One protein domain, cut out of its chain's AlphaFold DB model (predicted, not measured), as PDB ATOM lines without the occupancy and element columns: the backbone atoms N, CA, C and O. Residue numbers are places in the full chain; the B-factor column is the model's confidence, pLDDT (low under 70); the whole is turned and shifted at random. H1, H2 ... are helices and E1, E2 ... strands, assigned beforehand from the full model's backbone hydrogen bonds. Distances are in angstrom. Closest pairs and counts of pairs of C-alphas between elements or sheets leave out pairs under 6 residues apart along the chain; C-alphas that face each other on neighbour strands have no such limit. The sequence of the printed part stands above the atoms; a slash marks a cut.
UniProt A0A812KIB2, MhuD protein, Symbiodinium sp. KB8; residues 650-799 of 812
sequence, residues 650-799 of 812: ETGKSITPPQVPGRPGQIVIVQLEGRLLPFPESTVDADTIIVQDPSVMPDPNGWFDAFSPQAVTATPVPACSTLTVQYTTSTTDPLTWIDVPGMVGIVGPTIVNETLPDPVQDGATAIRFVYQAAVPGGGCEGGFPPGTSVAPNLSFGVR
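Overview. This is residues 650 to 799 of the 812 residues of the protein "MhuD protein" of Symbiodinium sp. KB8 (UniProt A0A812KIB2). Two antiparallel sheets pack face to face as a sandwich, a larger, twisted one of five strands and a smaller one of three, with their strands running at only 24 degrees to each other. Two short helices, H1 and H2, sit near one end of the strands, and two long stretches with no named element, residues 729 to 749 and 773 to 792, link strands of one sheet to strands of the other. The printed part has 150 residues with eight named strands and two named helices, in the order E1 E2 E3 H1 E4 E5 E6 H2 E7 E8; the sheet orders are E1 - E2 - E8 - E4 - E6 and E3 - E7 - E5. The class is mostly strand, with under half of the residues in named elements. The whole is compact, with a radius of gyration of the C-alphas of 15.6 A and spans of 46 by 32 by 30 A.

Arrangement. In the larger sheet, E1, residues 650 to 656, is an edge strand and forms a hairpin with E2, residues 667 to 676; N 652 and O 673 are 2.9 A apart, within hydrogen-bond range. E2 is antiparallel to E8, residues 793 to 798, with N 668 and O 796 at 2.9 A. E8 is antiparallel to E4, residues 707 to 717, with N 710 and O 795 at 2.8 A. E4 bends by 63 degrees at residue 714 and is antiparallel to the other edge strand, E6, residues 750 to 755, with N 712 and O 754 at 2.9 A. In the smaller sheet E7, residues 766 to 772, is the inner strand. It is antiparallel to E3, residues 688 to 693, with N 691 and O 769 at 3.0 A, and to E5, residues 722 to 728, with N 724 and O 770 at 2.9 A. The parts of the two sheets that face each other are 9.7 A centre to centre, and their best planes are 14 degrees apart. The closest C-alphas of E2 and E3 are those of Gly 674 and Val 691, 5.9 A apart. H2, residues 758 to 763, is on the larger sheet and over none of its strands, at a height over the sheet of 4.1 A, only just above the sheet's level; its closest C-alpha pair with E4 is that of Gln 761 and Pro 709, 5.3 A. H2 only grazes the smaller sheet. H1, residues 703 to 706, only grazes both sheets, and H1 and H2 are apart. Every O i to N i+4 pair of H2 is within hydrogen-bond range; H1 is too short for such a pair. Residues 726 to 727 of E5 also pair, antiparallel, with residues 738 to 739.

Along the chain. E1 begins at C-alpha 650, (129.195, 146.251, 89.774), and is 20.5 A long. E2 is 29.7 A and E4 24.9 A; E5 is 20.1 A, E7 19.4 A, E8 16.7 A, E3 16.6 A and E6 15.8 A. H1 is 5.3 A and H2 8.0 A. C-alpha 707, where E4 begins, is at (106.653, 135.698, 87.015), and E8 ends at C-alpha 798, (105.255, 131.407, 87.359).

Size, cuts and confidence. The two C-alphas farthest apart are those of Arg 663 and Thr 683, 47.6 A. The printed part has no cut. The long links are E2 to E3, E5 to E6 and E7 to E8, of 11, 21 and 20 residues. The mean pLDDT of the printed part is 91.1; residues 774 to 779 and residue 781 are under 70.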
ATOM      1  N   GLU A 650     129.328 147.519  90.485       95.81
ATOM      2  CA  GLU A 650     129.195 146.251  89.774       95.81
ATOM      3  C   GLU A 650     127.876 145.579  90.190       95.81
ATOM      4  O   GLU A 650     127.468 145.649  91.353       95.81
ATOM      5  N   THR A 651     127.179 144.942  89.244       94.56
ATOM      6  CA  THR A 651     125.882 144.294  89.503       94.56
ATOM      7  C   THR A 651     125.772 142.933  88.828       94.56
ATOM      8  O   THR A 651     126.067 142.811  87.639       94.56
ATOM      9  N   GLY A 652     125.263 141.941  89.558       93.88
ATOM     10  CA  GLY A 652     125.030 140.576  89.083       93.88
ATOM     11  C   GLY A 652     123.565 140.148  89.203       93.88
ATOM     12  O   GLY A 652     122.796 140.692  89.997       93.88
ATOM     13  N   LYS A 653     123.164 139.144  88.419       94.00
ATOM     14  CA  LYS A 653     121.858 138.476  88.538       94.00
ATOM     15  C   LYS A 653     122.010 136.990  88.242       94.00
ATOM     16  O   LYS A 653     122.493 136.626  87.172       94.00
ATOM     17  N   SER A 654     121.553 136.128  89.149       95.38
ATOM     18  CA  SER A 654     121.465 134.681  88.913       95.38
ATOM     19  C   SER A 654     120.060 134.154  89.204       95.38
ATOM     20  O   SER A 654     119.321 134.730  90.002       95.38
ATOM     21  N   ILE A 655     119.664 133.085  88.507       94.94
ATOM     22  CA  ILE A 655     118.311 132.513  88.569       94.94
ATOM     23  C   ILE A 655     118.426 130.993  88.704       94.94
ATOM     24  O   ILE A 655     119.013 130.332  87.845       94.94
ATOM     25  N   THR A 656     117.875 130.437  89.785       94.19
ATOM     26  CA  THR A 656     118.005 129.019  90.149       94.19
ATOM     27  C   THR A 656     116.640 128.379  90.443       94.19
ATOM     28  O   THR A 656     115.945 128.835  91.350       94.19
ATOM     29  N   PRO A 657     116.256 127.286  89.756       93.38
ATOM     30  CA  PRO A 657     116.901 126.748  88.557       93.38
ATOM     31  C   PRO A 657     116.740 127.713  87.361       93.38
ATOM     32  O   PRO A 657     115.746 128.435  87.293       93.38
ATOM     33  N   PRO A 658     117.660 127.699  86.378       89.06
ATOM     34  CA  PRO A 658     117.597 128.585  85.208       89.06
ATOM     35  C   PRO A 658     116.468 128.226  84.224       89.06
ATOM     36  O   PRO A 658     116.237 128.944  83.255       89.06
ATOM     37  N   GLN A 659     115.778 127.103  84.443       87.88
ATOM     38  CA  GLN A 659     114.605 126.667  83.688       87.88
ATOM     39  C   GLN A 659     113.599 126.010  84.639       87.88
ATOM     40  O   GLN A 659     113.972 125.181  85.471       87.88
ATOM     41  N   VAL A 660     112.315 126.333  84.469       87.50
ATOM     42  CA  VAL A 660     111.179 125.673  85.132       87.50
ATOM     43  C   VAL A 660     110.100 125.330  84.105       87.50
ATOM     44  O   VAL A 660     110.002 126.000  83.076       87.50
ATOM     45  N   PRO A 661     109.247 124.319  84.354       84.38
ATOM     46  CA  PRO A 661     108.034 124.136  83.569       84.38
ATOM     47  C   PRO A 661     107.151 125.388  83.654       84.38
ATOM     48  O   PRO A 661     106.948 125.915  84.745       84.38
ATOM     49  N   GLY A 662     106.538 125.802  82.543       82.31
ATOM     50  CA  GLY A 662     105.591 126.928  82.474       82.31
ATOM     51  C   GLY A 662     104.242 126.697  83.177       82.31
ATOM     52  O   GLY A 662     103.201 127.134  82.698       82.31
ATOM     53  N   ARG A 663     104.226 125.943  84.281       83.31
ATOM     54  CA  ARG A 663     103.032 125.654  85.081       83.31
ATOM     55  C   ARG A 663     102.909 126.700  86.193       83.31
ATOM     56  O   ARG A 663     103.909 126.941  86.868       83.31
ATOM     57  N   PRO A 664     101.718 127.272  86.439       84.81
ATOM     58  CA  PRO A 664     101.551 128.274  87.487       84.81
ATOM     59  C   PRO A 664     102.005 127.761  88.859       84.81
ATOM     60  O   PRO A 664     101.738 126.610  89.213       84.81
ATOM     61  N   GLY A 665     102.710 128.603  89.615       79.88
ATOM     62  CA  GLY A 665     103.257 128.256  90.930       79.88
ATOM     63  C   GLY A 665     104.528 127.392  90.921       79.88
ATOM     64  O   GLY A 665     104.915 126.885  91.971       79.88
ATOM     65  N   GLN A 666     105.205 127.199  89.780       91.19
ATOM     66  CA  GLN A 666     106.614 126.770  89.804       91.19
ATOM     67  C   GLN A 666     107.493 127.916  90.311       91.19
ATOM     68  O   GLN A 666     107.339 129.043  89.844       91.19
ATOM     69  N   ILE A 667     108.392 127.623  91.255       92.38
ATOM     70  CA  ILE A 667     109.235 128.619  91.927       92.38
ATOM     71  C   ILE A 667     110.648 128.633  91.334       92.38
ATOM     72  O   ILE A 667     111.254 127.577  91.147       92.38
ATOM     73  N   VAL A 668     111.184 129.833  91.120       95.56
ATOM     74  CA  VAL A 668     112.618 130.109  90.943       95.56
ATOM     75  C   VAL A 668     113.107 131.029  92.060       95.56
ATOM     76  O   VAL A 668     112.341 131.838  92.582       95.56
ATOM     77  N   ILE A 669     114.383 130.919  92.418       96.06
ATOM     78  CA  ILE A 669     115.089 131.883  93.264       96.06
ATOM     79  C   ILE A 669     115.906 132.799  92.351       96.06
ATOM     80  O   ILE A 669     116.608 132.314  91.464       96.06
ATOM     81  N   VAL A 670     115.807 134.107  92.564       96.62
ATOM     82  CA  VAL A 670     116.572 135.150  91.879       96.62
ATOM     83  C   VAL A 670     117.472 135.825  92.907       96.62
ATOM     84  O   VAL A 670     116.967 136.469  93.827       96.62
ATOM     85  N   GLN A 671     118.786 135.693  92.737       96.88
ATOM     86  CA  GLN A 671     119.779 136.461  93.486       96.88
ATOM     87  C   GLN A 671     120.136 137.698  92.663       96.88
ATOM     88  O   GLN A 671     120.501 137.574  91.490       96.88
ATOM     89  N   LEU A 672     120.008 138.876  93.265       96.44
ATOM     90  CA  LEU A 672     120.439 140.150  92.700       96.44
ATOM     91  C   LEU A 672     121.654 140.611  93.503       96.44
ATOM     92  O   LEU A 672     121.570 140.729  94.720       96.44
ATOM     93  N   GLU A 673     122.773 140.864  92.843       95.50
ATOM     94  CA  GLU A 673     124.020 141.277  93.487       95.50
ATOM     95  C   GLU A 673     124.299 142.737  93.146       95.50
ATOM     96  O   GLU A 673     124.194 143.136  91.986       95.50
ATOM     97  N   GLY A 674     124.644 143.535  94.153       95.38
ATOM     98  CA  GLY A 674     125.070 144.921  93.996       95.38
ATOM     99  C   GLY A 674     126.313 145.173  94.833       95.38
ATOM    100  O   GLY A 674     126.330 144.882  96.030       95.38
ATOM    101  N   ARG A 675     127.360 145.697  94.203       95.88
ATOM    102  CA  ARG A 675     128.678 145.877  94.803       95.88
ATOM    103  C   ARG A 675     129.198 147.274  94.511       95.88
ATOM    104  O   ARG A 675     129.303 147.661  93.352       95.88
ATOM    105  N   LEU A 676     129.556 148.000  95.563       96.00
ATOM    106  CA  LEU A 676     130.416 149.168  95.455       96.00
ATOM    107  C   LEU A 676     131.833 148.656  95.182       96.00
ATOM    108  O   LEU A 676     132.345 147.829  95.939       96.00
ATOM    109  N   LEU A 677     132.454 149.081  94.086       96.12
ATOM    110  CA  LEU A 677     133.804 148.644  93.742       96.12
ATOM    111  C   LEU A 677     134.818 149.204  94.756       96.12
ATOM    112  O   LEU A 677     134.602 150.300  95.281       96.12
ATOM    113  N   PRO A 678     135.891 148.457  95.079       95.12
ATOM    114  CA  PRO A 678     136.913 148.905  96.020       95.12
ATOM    115  C   PRO A 678     137.692 150.108  95.483       95.12
ATOM    116  O   PRO A 678     137.673 150.392  94.285       95.12
ATOM    117  N   PHE A 679     138.423 150.779  96.369       92.75
ATOM    118  CA  PHE A 679     139.440 151.753  95.982       92.75
ATOM    119  C   PHE A 679     140.444 151.113  94.995       92.75
ATOM    120  O   PHE A 679     140.811 149.950  95.198       92.75
ATOM    121  N   PRO A 680     140.883 151.807  93.926       91.88
ATOM    122  CA  PRO A 680     140.618 153.212  93.584       91.88
ATOM    123  C   PRO A 680     139.320 153.475  92.794       91.88
ATOM    124  O   PRO A 680     139.051 154.620  92.428       91.88
ATOM    125  N   GLU A 681     138.513 152.460  92.469       93.25
ATOM    126  CA  GLU A 681     137.323 152.623  91.614       93.25
ATOM    127  C   GLU A 681     136.200 153.414  92.293       93.25
ATOM    128  O   GLU A 681     135.610 154.288  91.658       93.25
ATOM    129  N   SER A 682     135.981 153.195  93.592       94.31
ATOM    130  CA  SER A 682     135.254 154.145  94.448       94.31
ATOM    131  C   SER A 682     136.221 154.748  95.462       94.31
ATOM    132  O   SER A 682     136.971 154.007  96.097       94.31
ATOM    133  N   THR A 683     136.202 156.070  95.614       91.75
ATOM    134  CA  THR A 683     137.084 156.812  96.536       91.75
ATOM    135  C   THR A 683     136.405 157.202  97.844       91.75
ATOM    136  O   THR A 683     137.092 157.410  98.836       91.75
ATOM    137  N   VAL A 684     135.070 157.239  97.866       91.12
ATOM    138  CA  VAL A 684     134.264 157.601  99.039       91.12
ATOM    139  C   VAL A 684     133.217 156.545  99.377       91.12
ATOM    140  O   VAL A 684     132.840 155.714  98.545       91.12
ATOM    141  N   ASP A 685     132.742 156.598 100.616       91.75
ATOM    142  CA  ASP A 685     131.639 155.783 101.108       91.75
ATOM    143  C   ASP A 685     130.309 156.144 100.415       91.75
ATOM    144  O   ASP A 685     130.025 157.306 100.120       91.75
ATOM    145  N   ALA A 686     129.436 155.155 100.206       93.31
ATOM    146  CA  ALA A 686     128.086 155.382  99.683       93.31
ATOM    147  C   ALA A 686     127.034 155.414 100.807       93.31
ATOM    148  O   ALA A 686     126.876 154.430 101.526       93.31
ATOM    149  N   ASP A 687     126.225 156.473 100.915       93.12
ATOM    150  CA  ASP A 687     125.092 156.533 101.866       93.12
ATOM    151  C   ASP A 687     124.097 155.369 101.702       93.12
ATOM    152  O   ASP A 687     123.492 154.882 102.661       93.12
ATOM    153  N   THR A 688     123.843 154.980 100.449       94.00
ATOM    154  CA  THR A 688     122.752 154.081 100.058       94.00
ATOM    155  C   THR A 688     123.193 153.163  98.923       94.00
ATOM    156  O   THR A 688     123.728 153.632  97.921       94.00
ATOM    157  N   ILE A 689     122.883 151.869  99.023       95.31
ATOM    158  CA  ILE A 689     122.984 150.919  97.909       95.31
ATOM    159  C   ILE A 689     121.568 150.472  97.536       95.31
ATOM    160  O   ILE A 689     120.839 149.923  98.364       95.31
ATOM    161  N   ILE A 690     121.169 150.705  96.283       95.62
ATOM    162  CA  ILE A 690     119.858 150.302  95.756       95.62
ATOM    163  C   ILE A 690     120.051 149.190  94.729       95.62
ATOM    164  O   ILE A 690     120.625 149.417  93.668       95.62
ATOM    165  N   VAL A 691     119.519 148.002  95.019       96.44
ATOM    166  CA  VAL A 691     119.475 146.877  94.072       96.44
ATOM    167  C   VAL A 691     118.044 146.721  93.567       96.44
ATOM    168  O   VAL A 691     117.128 146.567  94.372       96.44
ATOM    169  N   GLN A 692     117.832 146.784  92.252       93.69
ATOM    170  CA  GLN A 692     116.504 146.840  91.627       93.69
ATOM    171  C   GLN A 692     116.385 145.852  90.461       93.69
ATOM    172  O   GLN A 692     117.332 145.671  89.699       93.69
ATOM    173  N   ASP A 693     115.195 145.274  90.289       92.62
ATOM    174  CA  ASP A 693     114.827 144.470  89.123       92.62
ATOM    175  C   ASP A 693     113.427 144.873  88.608       92.62
ATOM    176  O   ASP A 693     112.488 144.908  89.413       92.62
ATOM    177  N   PRO A 694     113.251 145.179  87.303       91.06
ATOM    178  CA  PRO A 694     114.288 145.352  86.278       91.06
ATOM    179  C   PRO A 694     115.127 146.632  86.470       91.06
ATOM    180  O   PRO A 694     114.729 147.583  87.145       91.06
ATOM    181  N   SER A 695     116.287 146.683  85.810       86.75
ATOM    182  CA  SER A 695     117.181 147.852  85.797       86.75
ATOM    183  C   SER A 695     116.652 149.042  84.981       86.75
ATOM    184  O   SER A 695     117.083 150.172  85.198       86.75
ATOM    185  N   VAL A 696     115.705 148.814  84.065       86.38
ATOM    186  CA  VAL A 696     115.034 149.843  83.251       86.38
ATOM    187  C   VAL A 696     113.529 149.574  83.193       86.38
ATOM    188  O   VAL A 696     113.110 148.421  83.265       86.38
ATOM    189  N   MET A 697     112.724 150.634  83.073       85.88
ATOM    190  CA  MET A 697     111.256 150.563  83.075       85.88
ATOM    191  C   MET A 697     110.649 151.248  81.835       85.88
ATOM    192  O   MET A 697     111.088 152.353  81.502       85.88
ATOM    193  N   PRO A 698     109.628 150.660  81.172       84.62
ATOM    194  CA  PRO A 698     109.036 149.339  81.429       84.62
ATOM    195  C   PRO A 698     110.032 148.187  81.234       84.62
ATOM    196  O   PRO A 698     111.018 148.341  80.515       84.62
ATOM    197  N   ASP A 699     109.751 147.039  81.857       83.25
ATOM    198  CA  ASP A 699     110.529 145.808  81.688       83.25
ATOM    199  C   ASP A 699     110.596 145.413  80.195       83.25
ATOM    200  O   ASP A 699     109.560 145.093  79.604       83.25
ATOM    201  N   PRO A 700     111.782 145.418  79.557       79.62
ATOM    202  CA  PRO A 700     111.910 145.097  78.138       79.62
ATOM    203  C   PRO A 700     111.812 143.589  77.855       79.62
ATOM    204  O   PRO A 700     111.728 143.200  76.692       79.62
ATOM    205  N   ASN A 701     111.840 142.742  78.893       84.62
ATOM    206  CA  ASN A 701     111.858 141.283  78.788       84.62
ATOM    207  C   ASN A 701     110.561 140.616  79.285       84.62
ATOM    208  O   ASN A 701     110.403 139.409  79.099       84.62
ATOM    209  N   GLY A 702     109.652 141.360  79.927       85.81
ATOM    210  CA  GLY A 702     108.395 140.826  80.469       85.81
ATOM    211  C   GLY A 702     108.581 139.816  81.610       85.81
ATOM    212  O   GLY A 702     107.757 138.915  81.781       85.81
ATOM    213  N   TRP A 703     109.654 139.932  82.404       90.31
ATOM    214  CA  TRP A 703     109.894 139.056  83.555       90.31
ATOM    215  C   TRP A 703     108.737 139.133  84.553       90.31
ATOM    216  O   TRP A 703     108.213 138.097  84.958       90.31
ATOM    217  N   PHE A 704     108.278 140.345  84.883       90.69
ATOM    218  CA  PHE A 704     107.154 140.550  85.807       90.69
ATOM    219  C   PHE A 704     105.775 140.197  85.212       90.69
ATOM    220  O   PHE A 704     104.816 140.046  85.975       90.69
ATOM    221  N   ASP A 705     105.671 139.991  83.893       88.75
ATOM    222  CA  ASP A 705     104.469 139.464  83.221       88.75
ATOM    223  C   ASP A 705     104.421 137.923  83.247       88.75
ATOM    224  O   ASP A 705     103.347 137.326  83.344       88.75
ATOM    225  N   ALA A 706     105.581 137.259  83.196       89.62
ATOM    226  CA  ALA A 706     105.693 135.801  83.274       89.62
ATOM    227  C   ALA A 706     105.777 135.276  84.721       89.62
ATOM    228  O   ALA A 706     105.265 134.192  85.027       89.62
ATOM    229  N   PHE A 707     106.390 136.048  85.621       93.06
ATOM    230  CA  PHE A 707     106.653 135.698  87.015       93.06
ATOM    231  C   PHE A 707     106.059 136.724  87.992       93.06
ATOM    232  O   PHE A 707     106.034 137.926  87.749       93.06
ATOM    233  N   SER A 708     105.585 136.228  89.131       92.88
ATOM    234  CA  SER A 708     105.105 137.001  90.279       92.88
ATOM    235  C   SER A 708     106.126 136.879  91.413       92.88
ATOM    236  O   SER A 708     106.555 135.757  91.693       92.88
ATOM    237  N   PRO A 709     106.542 137.965  92.084       95.19
ATOM    238  CA  PRO A 709     107.407 137.863  93.257       95.19
ATOM    239  C   PRO A 709     106.608 137.288  94.443       95.19
ATOM    240  O   PRO A 709     105.466 137.672  94.673       95.19
ATOM    241  N   GLN A 710     107.181 136.337  95.186       95.94
ATOM    242  CA  GLN A 710     106.470 135.525  96.191       95.94
ATOM    243  C   GLN A 710     106.956 135.777  97.625       95.94
ATOM    244  O   GLN A 710     106.149 135.972  98.532       95.94
ATOM    245  N   ALA A 711     108.270 135.793  97.845       96.69
ATOM    246  CA  ALA A 711     108.873 136.058  99.152       96.69
ATOM    247  C   ALA A 711     110.300 136.593  99.005       96.69
ATOM    248  O   ALA A 711     111.038 136.151  98.119       96.69
ATOM    249  N   VAL A 712     110.698 137.474  99.923       97.44
ATOM    250  CA  VAL A 712     112.107 137.785 100.190       97.44
ATOM    251  C   VAL A 712     112.656 136.624 101.009       97.44
ATOM    252  O   VAL A 712     112.162 136.339 102.096       97.44
ATOM    253  N   THR A 713     113.636 135.908 100.471       94.31
ATOM    254  CA  THR A 713     114.156 134.655 101.038       94.31
ATOM    255  C   THR A 713     115.651 134.792 101.260       94.31
ATOM    256  O   THR A 713     116.305 135.438 100.453       94.31
ATOM    257  N   ALA A 714     116.205 134.234 102.339       94.94
ATOM    258  CA  ALA A 714     117.645 134.205 102.623       94.94
ATOM    259  C   ALA A 714     118.417 135.523 102.335       94.94
ATOM    260  O   ALA A 714     119.571 135.490 101.912       94.94
ATOM    261  N   THR A 715     117.789 136.688 102.535       96.94
ATOM    262  CA  THR A 715     118.350 137.987 102.126       96.94
ATOM    263  C   THR A 715     119.187 138.588 103.252       96.94
ATOM    264  O   THR A 715     118.618 138.922 104.293       96.94
ATOM    265  N   PRO A 716     120.512 138.750 103.088       95.44
ATOM    266  CA  PRO A 716     121.354 139.341 104.116       95.44
ATOM    267  C   PRO A 716     121.149 140.859 104.206       95.44
ATOM    268  O   PRO A 716     121.049 141.562 103.196       95.44
ATOM    269  N   VAL A 717     121.158 141.360 105.438       94.12
ATOM    270  CA  VAL A 717     121.342 142.770 105.791       94.12
ATOM    271  C   VAL A 717     122.685 142.889 106.517       94.12
ATOM    272  O   VAL A 717     122.832 142.264 107.573       94.12
ATOM    273  N   PRO A 718     123.673 143.631 105.972       91.75
ATOM    274  CA  PRO A 718     124.952 143.881 106.638       91.75
ATOM    275  C   PRO A 718     124.783 144.466 108.046       91.75
ATOM    276  O   PRO A 718     123.822 145.180 108.315       91.75
ATOM    277  N   ALA A 719     125.736 144.200 108.943       88.31
ATOM    278  CA  ALA A 719     125.655 144.602 110.355       88.31
ATOM    279  C   ALA A 719     125.484 146.116 110.586       88.31
ATOM    280  O   ALA A 719     125.009 146.532 111.638       88.31
ATOM    281  N   CYS A 720     125.870 146.919 109.598       85.38
ATOM    282  CA  CYS A 720     125.992 148.359 109.716       85.38
ATOM    283  C   CYS A 720     124.847 149.168 109.085       85.38
ATOM    284  O   CYS A 720     124.896 150.399 109.080       85.38
ATOM    285  N   SER A 721     123.832 148.491 108.537       92.56
ATOM    286  CA  SER A 721     122.796 149.110 107.710       92.56
ATOM    287  C   SER A 721     121.376 148.671 108.048       92.56
ATOM    288  O   SER A 721     121.135 147.712 108.790       92.56
ATOM    289  N   THR A 722     120.417 149.401 107.479       93.88
ATOM    290  CA  THR A 722     119.015 148.983 107.420       93.88
ATOM    291  C   THR A 722     118.612 148.616 105.996       93.88
ATOM    292  O   THR A 722     119.128 149.188 105.037       93.88
ATOM    293  N   LEU A 723     117.679 147.673 105.857       96.25
ATOM    294  CA  LEU A 723     117.044 147.321 104.589       96.25
ATOM    295  C   LEU A 723     115.564 147.727 104.586       96.25
ATOM    296  O   LEU A 723     114.796 147.318 105.459       96.25
ATOM    297  N   THR A 724     115.155 148.446 103.542       97.62
ATOM    298  CA  THR A 724     113.751 148.649 103.169       97.62
ATOM    299  C   THR A 724     113.488 148.045 101.790       97.62
ATOM    300  O   THR A 724     114.173 148.365 100.818       97.62
ATOM    301  N   VAL A 725     112.487 147.170 101.690       97.94
ATOM    302  CA  VAL A 725     112.045 146.560 100.430       97.94
ATOM    303  C   VAL A 725     110.866 147.359  99.886       97.94
ATOM    304  O   VAL A 725     109.890 147.609 100.595       97.94
ATOM    305  N   GLN A 726     110.950 147.758  98.619       97.75
ATOM    306  CA  GLN A 726     109.938 148.571  97.949       97.75
ATOM    307  C   GLN A 726     109.538 147.947  96.617       97.75
ATOM    308  O   GLN A 726     110.356 147.338  95.932       97.75
ATOM    309  N   TYR A 727     108.288 148.147  96.217       96.31
ATOM    310  CA  TYR A 727     107.769 147.729  94.918       96.31
ATOM    311  C   TYR A 727     107.093 148.897  94.202       96.31
ATOM    312  O   TYR A 727     106.795 149.929  94.805       96.31
ATOM    313  N   THR A 728     106.835 148.743  92.909       94.81
ATOM    314  CA  THR A 728     105.945 149.641  92.167       94.81
ATOM    315  C   THR A 728     104.969 148.834  91.323       94.81
ATOM    316  O   THR A 728     105.216 147.668  91.018       94.81
ATOM    317  N   THR A 729     103.857 149.466  90.960       92.44
ATOM    318  CA  THR A 729     102.897 148.969  89.962       92.44
ATOM    319  C   THR A 729     102.849 149.884  88.728       92.44
ATOM    320  O   THR A 729     102.036 149.674  87.829       92.44
ATOM    321  N   SER A 730     103.675 150.941  88.688       88.12
ATOM    322  CA  SER A 730     103.847 151.797  87.510       88.12
ATOM    323  C   SER A 730     104.644 151.052  86.440       88.12
ATOM    324  O   SER A 730     105.642 150.409  86.749       88.12
ATOM    325  N   THR A 731     104.257 151.181  85.172       82.12
ATOM    326  CA  THR A 731     105.043 150.683  84.024       82.12
ATOM    327  C   THR A 731     105.835 151.785  83.314       82.12
ATOM    328  O   THR A 731     106.679 151.487  82.477       82.12
ATOM    329  N   THR A 732     105.598 153.055  83.647       80.94
ATOM    330  CA  THR A 732     106.260 154.223  83.046       80.94
ATOM    331  C   THR A 732     106.640 155.243  84.114       80.94
ATOM    332  O   THR A 732     105.991 155.322  85.159       80.94
ATOM    333  N   ASP A 733     107.656 156.053  83.824       79.62
ATOM    334  CA  ASP A 733     108.075 157.177  84.665       79.62
ATOM    335  C   ASP A 733     106.958 158.248  84.808       79.62
ATOM    336  O   ASP A 733     106.229 158.485  83.835       79.62
ATOM    337  N   PRO A 734     106.784 158.897  85.981       85.00
ATOM    338  CA  PRO A 734     107.501 158.677  87.240       85.00
ATOM    339  C   PRO A 734     107.028 157.422  87.991       85.00
ATOM    340  O   PRO A 734     105.834 157.203  88.221       85.00
ATOM    341  N   LEU A 735     107.990 156.612  88.435       88.31
ATOM    342  CA  LEU A 735     107.727 155.415  89.237       88.31
ATOM    343  C   LEU A 735     107.343 155.801  90.672       88.31
ATOM    344  O   LEU A 735     108.136 156.396  91.401       88.31
ATOM    345  N   THR A 736     106.139 155.420  91.105       93.12
ATOM    346  CA  THR A 736     105.737 155.552  92.514       93.12
ATOM    347  C   THR A 736     106.176 154.302  93.265       93.12
ATOM    348  O   THR A 736     105.603 153.230  93.062       93.12
ATOM    349  N   TRP A 737     107.195 154.429  94.111       95.25
ATOM    350  CA  TRP A 737     107.666 153.343  94.970       95.25
ATOM    351  C   TRP A 737     106.844 153.269  96.256       95.25
ATOM    352  O   TRP A 737     106.529 154.290  96.866       95.25
ATOM    353  N   ILE A 738     106.486 152.048  96.643       96.69
ATOM    354  CA  ILE A 738     105.637 151.727  97.787       96.69
ATOM    355  C   ILE A 738     106.425 150.782  98.695       96.69
ATOM    356  O   ILE A 738     106.920 149.751  98.237       96.69
ATOM    357  N   ASP A 739     106.535 151.128  99.976       97.88
ATOM    358  CA  ASP A 739     107.127 150.263 100.997       97.88
ATOM    359  C   ASP A 739     106.340 148.953 101.130       97.88
ATOM    360  O   ASP A 739     105.109 148.966 101.231       97.88
ATOM    361  N   VAL A 740     107.038 147.817 101.175       97.00
ATOM    362  CA  VAL A 740     106.399 146.528 101.452       97.00
ATOM    363  C   VAL A 740     106.101 146.424 102.958       97.00
ATOM    364  O   VAL A 740     107.030 146.482 103.770       97.00
ATOM    365  N   PRO A 741     104.831 146.245 103.376       92.81
ATOM    366  CA  PRO A 741     104.475 146.143 104.790       92.81
ATOM    367  C   PRO A 741     105.244 145.027 105.509       92.81
ATOM    368  O   PRO A 741     105.229 143.879 105.076       92.81
ATOM    369  N   GLY A 742     105.903 145.373 106.619       89.88
ATOM    370  CA  GLY A 742     106.753 144.457 107.391       89.88
ATOM    371  C   GLY A 742     108.223 144.409 106.953       89.88
ATOM    372  O   GLY A 742     109.048 143.921 107.714       89.88
ATOM    373  N   MET A 743     108.576 144.970 105.790       95.94
ATOM    374  CA  MET A 743     109.941 144.962 105.245       95.94
ATOM    375  C   MET A 743     110.554 146.371 105.166       95.94
ATOM    376  O   MET A 743     111.116 146.755 104.142       95.94
ATOM    377  N   VAL A 744     110.426 147.163 106.235       95.94
ATOM    378  CA  VAL A 744     110.874 148.567 106.290       95.94
ATOM    379  C   VAL A 744     111.841 148.764 107.450       95.94
ATOM    380  O   VAL A 744     111.511 148.416 108.582       95.94
ATOM    381  N   GLY A 745     113.015 149.340 107.179       93.06
ATOM    382  CA  GLY A 745     114.010 149.667 108.202       93.06
ATOM    383  C   GLY A 745     114.553 148.455 108.968       93.06
ATOM    384  O   GLY A 745     114.863 148.576 110.151       93.06
ATOM    385  N   ILE A 746     114.646 147.280 108.331       93.62
ATOM    386  CA  ILE A 746     115.163 146.060 108.967       93.62
ATOM    387  C   ILE A 746     116.642 146.268 109.294       93.62
ATOM    388  O   ILE A 746     117.466 146.318 108.388       93.62
ATOM    389  N   VAL A 747     116.972 146.365 110.580       92.44
ATOM    390  CA  VAL A 747     118.339 146.544 111.094       92.44
ATOM    391  C   VAL A 747     119.135 145.242 110.954       92.44
ATOM    392  O   VAL A 747     118.631 144.170 111.300       92.44
ATOM    393  N   GLY A 748     120.367 145.321 110.445       90.69
ATOM    394  CA  GLY A 748     121.315 144.203 110.439       90.69
ATOM    395  C   GLY A 748     122.069 144.001 111.768       90.69
ATOM    396  O   GLY A 748     121.977 144.837 112.663       90.69
ATOM    397  N   PRO A 749     122.842 142.907 111.924       92.19
ATOM    398  CA  PRO A 749     123.011 141.809 110.973       92.19
ATOM    399  C   PRO A 749     121.832 140.825 111.029       92.19
ATOM    400  O   PRO A 749     121.636 140.121 112.019       92.19
ATOM    401  N   THR A 750     121.067 140.750 109.941       92.94
ATOM    402  CA  THR A 750     119.786 140.025 109.861       92.94
ATOM    403  C   THR A 750     119.693 139.267 108.538       92.94
ATOM    404  O   THR A 750     120.209 139.735 107.527       92.94
ATOM    405  N   ILE A 751     119.017 138.111 108.515       96.38
ATOM    406  CA  ILE A 751     118.686 137.392 107.273       96.38
ATOM    407  C   ILE A 751     117.162 137.362 107.103       96.38
ATOM    408  O   ILE A 751     116.460 136.653 107.826       96.38
ATOM    409  N   VAL A 752     116.651 138.127 106.140       96.12
ATOM    410  CA  VAL A 752     115.214 138.300 105.886       96.12
ATOM    411  C   VAL A 752     114.648 137.086 105.149       96.12
ATOM    412  O   VAL A 752     115.196 136.648 104.136       96.12
ATOM    413  N   ASN A 753     113.550 136.547 105.683       96.31
ATOM    414  CA  ASN A 753     112.828 135.377 105.181       96.31
ATOM    415  C   ASN A 753     111.320 135.613 105.368       96.31
ATOM    416  O   ASN A 753     110.715 135.085 106.296       96.31
ATOM    417  N   GLU A 754     110.738 136.465 104.527       96.19
ATOM    418  CA  GLU A 754     109.402 137.035 104.710       96.19
ATOM    419  C   GLU A 754     108.585 136.980 103.408       96.19
ATOM    420  O   GLU A 754     109.063 137.327 102.321       96.19
ATOM    421  N   THR A 755     107.332 136.535 103.511       96.12
ATOM    422  CA  THR A 755     106.413 136.397 102.368       96.12
ATOM    423  C   THR A 755     105.922 137.765 101.904       96.12
ATOM    424  O   THR A 755     105.503 138.590 102.715       96.12
ATOM    425  N   LEU A 756     105.925 138.010 100.592       96.56
ATOM    426  CA  LEU A 756     105.399 139.251 100.024       96.56
ATOM    427  C   LEU A 756     103.859 139.225 100.060       96.56
ATOM    428  O   LEU A 756     103.272 138.199  99.714       96.56
ATOM    429  N   PRO A 757     103.177 140.310 100.468       95.62
ATOM    430  CA  PRO A 757     101.720 140.330 100.561       95.62
ATOM    431  C   PRO A 757     101.060 140.435  99.178       95.62
ATOM    432  O   PRO A 757     101.655 140.967  98.239       95.62
ATOM    433  N   ASP A 758      99.806 139.989  99.072       93.62
ATOM    434  CA  ASP A 758      99.033 139.864  97.822       93.62
ATOM    435  C   ASP A 758      99.155 141.068  96.855       93.62
ATOM    436  O   ASP A 758      99.402 140.836  95.672       93.62
ATOM    437  N   PRO A 759      99.097 142.351  97.293       91.00
ATOM    438  CA  PRO A 759      99.235 143.499  96.386       91.00
ATOM    439  C   PRO A 759     100.588 143.588  95.665       91.00
ATOM    440  O   PRO A 759     100.671 144.199  94.600       91.00
ATOM    441  N   VAL A 760     101.640 142.991  96.236       94.19
ATOM    442  CA  VAL A 760     102.963 142.864  95.610       94.19
ATOM    443  C   VAL A 760     102.986 141.651  94.682       94.19
ATOM    444  O   VAL A 760     103.437 141.774  93.545       94.19
ATOM    445  N   GLN A 761     102.463 140.501  95.127       93.31
ATOM    446  CA  GLN A 761     102.441 139.281  94.310       93.31
ATOM    447  C   GLN A 761     101.644 139.480  93.014       93.31
ATOM    448  O   GLN A 761     102.124 139.149  91.927       93.31
ATOM    449  N   ASP A 762     100.442 140.045  93.117       89.12
ATOM    450  CA  ASP A 762      99.569 140.280  91.971       89.12
ATOM    451  C   ASP A 762     100.062 141.460  91.125       89.12
ATOM    452  O   ASP A 762     100.135 141.349  89.899       89.12
ATOM    453  N   GLY A 763     100.402 142.586  91.762       89.19
ATOM    454  CA  GLY A 763     100.504 143.889  91.097       89.19
ATOM    455  C   GLY A 763     101.907 144.423  90.798       89.19
ATOM    456  O   GLY A 763     102.002 145.415  90.076       89.19
ATOM    457  N   ALA A 764     102.984 143.838  91.336       93.12
ATOM    458  CA  ALA A 764     104.324 144.404  91.157       93.12
ATOM    459  C   ALA A 764     104.820 144.315  89.703       93.12
ATOM    460  O   ALA A 764     104.766 143.254  89.079       93.12
ATOM    461  N   THR A 765     105.354 145.434  89.210       92.88
ATOM    462  CA  THR A 765     106.017 145.595  87.902       92.88
ATOM    463  C   THR A 765     107.528 145.811  88.034       92.88
ATOM    464  O   THR A 765     108.259 145.591  87.075       92.88
ATOM    465  N   ALA A 766     107.993 146.223  89.219       94.12
ATOM    466  CA  ALA A 766     109.395 146.214  89.630       94.12
ATOM    467  C   ALA A 766     109.501 146.083  91.158       94.12
ATOM    468  O   ALA A 766     108.564 146.425  91.892       94.12
ATOM    469  N   ILE A 767     110.661 145.639  91.640       95.62
ATOM    470  CA  ILE A 767     111.000 145.544  93.065       95.62
ATOM    471  C   ILE A 767     112.425 146.053  93.310       95.62
ATOM    472  O   ILE A 767     113.301 145.897  92.457       95.62
ATOM    473  N   ARG A 768     112.669 146.671  94.469       96.56
ATOM    474  CA  ARG A 768     113.999 147.125  94.883       96.56
ATOM    475  C   ARG A 768     114.268 146.948  96.372       96.56
ATOM    476  O   ARG A 768     113.364 147.020  97.204       96.56
ATOM    477  N   PHE A 769     115.544 146.782  96.678       97.69
ATOM    478  CA  PHE A 769     116.124 146.688  98.007       97.69
ATOM    479  C   PHE A 769     116.932 147.957  98.247       97.69
ATOM    480  O   PHE A 769     117.945 148.177  97.586       97.69
ATOM    481  N   VAL A 770     116.450 148.808  99.150       97.25
ATOM    482  CA  VAL A 770     117.131 150.034  99.568       97.25
ATOM    483  C   VAL A 770     117.895 149.713 100.846       97.25
ATOM    484  O   VAL A 770     117.296 149.598 101.917       97.25
ATOM    485  N   TYR A 771     119.207 149.533 100.719       95.88
ATOM    486  CA  TYR A 771     120.119 149.430 101.850       95.88
ATOM    487  C   TYR A 771     120.616 150.832 102.205       95.88
ATOM    488  O   TYR A 771     121.201 151.499 101.357       95.88
ATOM    489  N   GLN A 772     120.398 151.266 103.444       94.06
ATOM    490  CA  GLN A 772     120.812 152.572 103.971       94.06
ATOM    491  C   GLN A 772     121.882 152.364 105.049       94.06
ATOM    492  O   GLN A 772     121.654 151.584 105.980       94.06
ATOM    493  N   ALA A 773     123.024 153.044 104.932       90.25
ATOM    494  CA  ALA A 773     124.107 153.006 105.919       90.25
ATOM    495  C   ALA A 773     123.725 153.695 107.253       90.25
ATOM    496  O   ALA A 773     122.613 154.202 107.410       90.25
ATOM    497  N   ALA A 774     124.659 153.715 108.211       67.69
ATOM    498  CA  ALA A 774     124.534 154.362 109.522       67.69
ATOM    499  C   ALA A 774     123.420 153.820 110.451       67.69
ATOM    500  O   ALA A 774     122.532 154.545 110.904       67.69
ATOM    501  N   VAL A 775     123.532 152.547 110.852       66.00
ATOM    502  CA  VAL A 775     123.015 152.108 112.165       66.00
ATOM    503  C   VAL A 775     124.038 152.497 113.249       66.00
ATOM    504  O   VAL A 775     125.190 152.076 113.133       66.00
ATOM    505  N   PRO A 776     123.668 153.247 114.310       63.06
ATOM    506  CA  PRO A 776     124.604 153.626 115.376       63.06
ATOM    507  C   PRO A 776     125.230 152.412 116.077       63.06
ATOM    508  O   PRO A 776     124.520 151.503 116.510       63.06
ATOM    509  N   GLY A 777     126.557 152.401 116.196       64.44
ATOM    510  CA  GLY A 777     127.353 151.267 116.672       64.44
ATOM    511  C   GLY A 777     127.504 150.119 115.665       64.44
ATOM    512  O   GLY A 777     128.030 149.069 116.025       64.44
ATOM    513  N   GLY A 778     127.037 150.288 114.423       64.81
ATOM    514  CA  GLY A 778     127.008 149.241 113.396       64.81
ATOM    515  C   GLY A 778     128.300 149.069 112.586       64.81
ATOM    516  O   GLY A 778     128.451 148.046 111.921       64.81
ATOM    517  N   GLY A 779     129.228 150.033 112.629       68.94
ATOM    518  CA  GLY A 779     130.527 149.959 111.934       68.94
ATOM    519  C   GLY A 779     130.577 150.538 110.510       68.94
ATOM    520  O   GLY A 779     131.556 150.314 109.813       68.94
ATOM    521  N   CYS A 780     129.550 151.287 110.096       70.94
ATOM    522  CA  CYS A 780     129.506 152.087 108.859       70.94
ATOM    523  C   CYS A 780     129.047 153.511 109.216       70.94
ATOM    524  O   CYS A 780     127.990 153.977 108.783       70.94
ATOM    525  N   GLU A 781     129.783 154.154 110.126       69.44
ATOM    526  CA  GLU A 781     129.502 155.505 110.633       69.44
ATOM    527  C   GLU A 781     130.194 156.559 109.747       69.44
ATOM    528  O   GLU A 781     131.049 157.313 110.197       69.44
ATOM    529  N   GLY A 782     129.823 156.554 108.466       75.00
ATOM    530  CA  GLY A 782     130.345 157.411 107.392       75.00
ATOM    531  C   GLY A 782     129.574 157.137 106.098       75.00
ATOM    532  O   GLY A 782     128.895 158.012 105.577       75.00
ATOM    533  N   GLY A 783     129.540 155.868 105.699       90.06
ATOM    534  CA  GLY A 783     128.614 155.281 104.735       90.06
ATOM    535  C   GLY A 783     128.995 153.816 104.494       90.06
ATOM    536  O   GLY A 783     129.593 153.180 105.358       90.06
ATOM    537  N   PHE A 784     128.637 153.238 103.348       92.50
ATOM    538  CA  PHE A 784     129.153 151.933 102.929       92.50
ATOM    539  C   PHE A 784     130.548 152.088 102.307       92.50
ATOM    540  O   PHE A 784     130.628 152.685 101.232       92.50
ATOM    541  N   PRO A 785     131.617 151.520 102.893       91.62
ATOM    542  CA  PRO A 785     132.966 151.703 102.371       91.62
ATOM    543  C   PRO A 785     133.190 150.997 101.023       91.62
ATOM    544  O   PRO A 785     132.561 149.954 100.764       91.62
ATOM    545  N   PRO A 786     134.097 151.512 100.167       93.25
ATOM    546  CA  PRO A 786     134.497 150.882  98.911       93.25
ATOM    547  C   PRO A 786     134.774 149.376  99.051       93.25
ATOM    548  O   PRO A 786     135.485 148.928  99.948       93.25
ATOM    549  N   GLY A 787     134.197 148.572  98.154       94.00
ATOM    550  CA  GLY A 787     134.233 147.105  98.211       94.00
ATOM    551  C   GLY A 787     132.993 146.457  98.848       94.00
ATOM    552  O   GLY A 787     132.795 145.246  98.692       94.00
ATOM    553  N   THR A 788     132.131 147.232  99.523       93.94
ATOM    554  CA  THR A 788     130.882 146.728 100.125       93.94
ATOM    555  C   THR A 788     129.991 146.030  99.096       93.94
ATOM    556  O   THR A 788     129.736 146.549  98.011       93.94
ATOM    557  N   SER A 789     129.468 144.856  99.456       94.69
ATOM    558  CA  SER A 789     128.591 144.043  98.605       94.69
ATOM    559  C   SER A 789     127.297 143.660  99.327       94.69
ATOM    560  O   SER A 789     127.315 143.314 100.509       94.69
ATOM    561  N   VAL A 790     126.180 143.665  98.600       95.56
ATOM    562  CA  VAL A 790     124.868 143.171  99.044       95.56
ATOM    563  C   VAL A 790     124.298 142.191  98.014       95.56
ATOM    564  O   VAL A 790     124.475 142.368  96.810       95.56
ATOM    565  N   ALA A 791     123.612 141.151  98.488       95.75
ATOM    566  CA  ALA A 791     123.071 140.082  97.643       95.75
ATOM    567  C   ALA A 791     121.620 139.720  98.029       95.75
ATOM    568  O   ALA A 791     121.377 138.633  98.568       95.75
ATOM    569  N   PRO A 792     120.646 140.632  97.848       97.06
ATOM    570  CA  PRO A 792     119.239 140.320  98.065       97.06
ATOM    571  C   PRO A 792     118.733 139.166  97.188       97.06
ATOM    572  O   PRO A 792     119.083 139.010  96.019       97.06
ATOM    573  N   ASN A 793     117.867 138.359  97.791       96.50
ATOM    574  CA  ASN A 793     117.403 137.075  97.291       96.50
ATOM    575  C   ASN A 793     115.865 137.028  97.300       96.50
ATOM    576  O   ASN A 793     115.202 137.198  98.327       96.50
ATOM    577  N   LEU A 794     115.282 136.771  96.133       96.25
ATOM    578  CA  LEU A 794     113.839 136.690  95.919       96.25
ATOM    579  C   LEU A 794     113.433 135.294  95.480       96.25
ATOM    580  O   LEU A 794     114.132 134.646  94.713       96.25
ATOM    581  N   SER A 795     112.247 134.866  95.887       96.69
ATOM    582  CA  SER A 795     111.531 133.784  95.216       96.69
ATOM    583  C   SER A 795     110.458 134.368  94.303       96.69
ATOM    584  O   SER A 795     109.740 135.293  94.687       96.69
ATOM    585  N   PHE A 796     110.347 133.824  93.095       95.94
ATOM    586  CA  PHE A 796     109.350 134.184  92.091       95.94
ATOM    587  C   PHE A 796     108.574 132.938  91.662       95.94
ATOM    588  O   PHE A 796     109.165 131.877  91.470       95.94
ATOM    589  N   GLY A 797     107.261 133.065  91.479       93.62
ATOM    590  CA  GLY A 797     106.370 132.014  90.997       93.62
ATOM    591  C   GLY A 797     105.866 132.298  89.584       93.62
ATOM    592  O   GLY A 797     105.465 133.420  89.289       93.62
ATOM    593  N   VAL A 798     105.846 131.290  88.708       92.19
ATOM    594  CA  VAL A 798     105.255 131.407  87.359       92.19
ATOM    595  C   VAL A 798     103.778 131.815  87.463       92.19
ATOM    596  O   VAL A 798     103.003 131.156  88.168       92.19
ATOM    597  N   ARG A 799     103.373 132.877  86.754       88.38
ATOM    598  CA  ARG A 799     101.995 133.400  86.764       88.38
ATOM    599  C   ARG A 799     101.017 132.510  85.977       88.38
ATOM    600  O   ARG A 799     101.415 131.844  85.015       88.38
TER     601      ARG A 799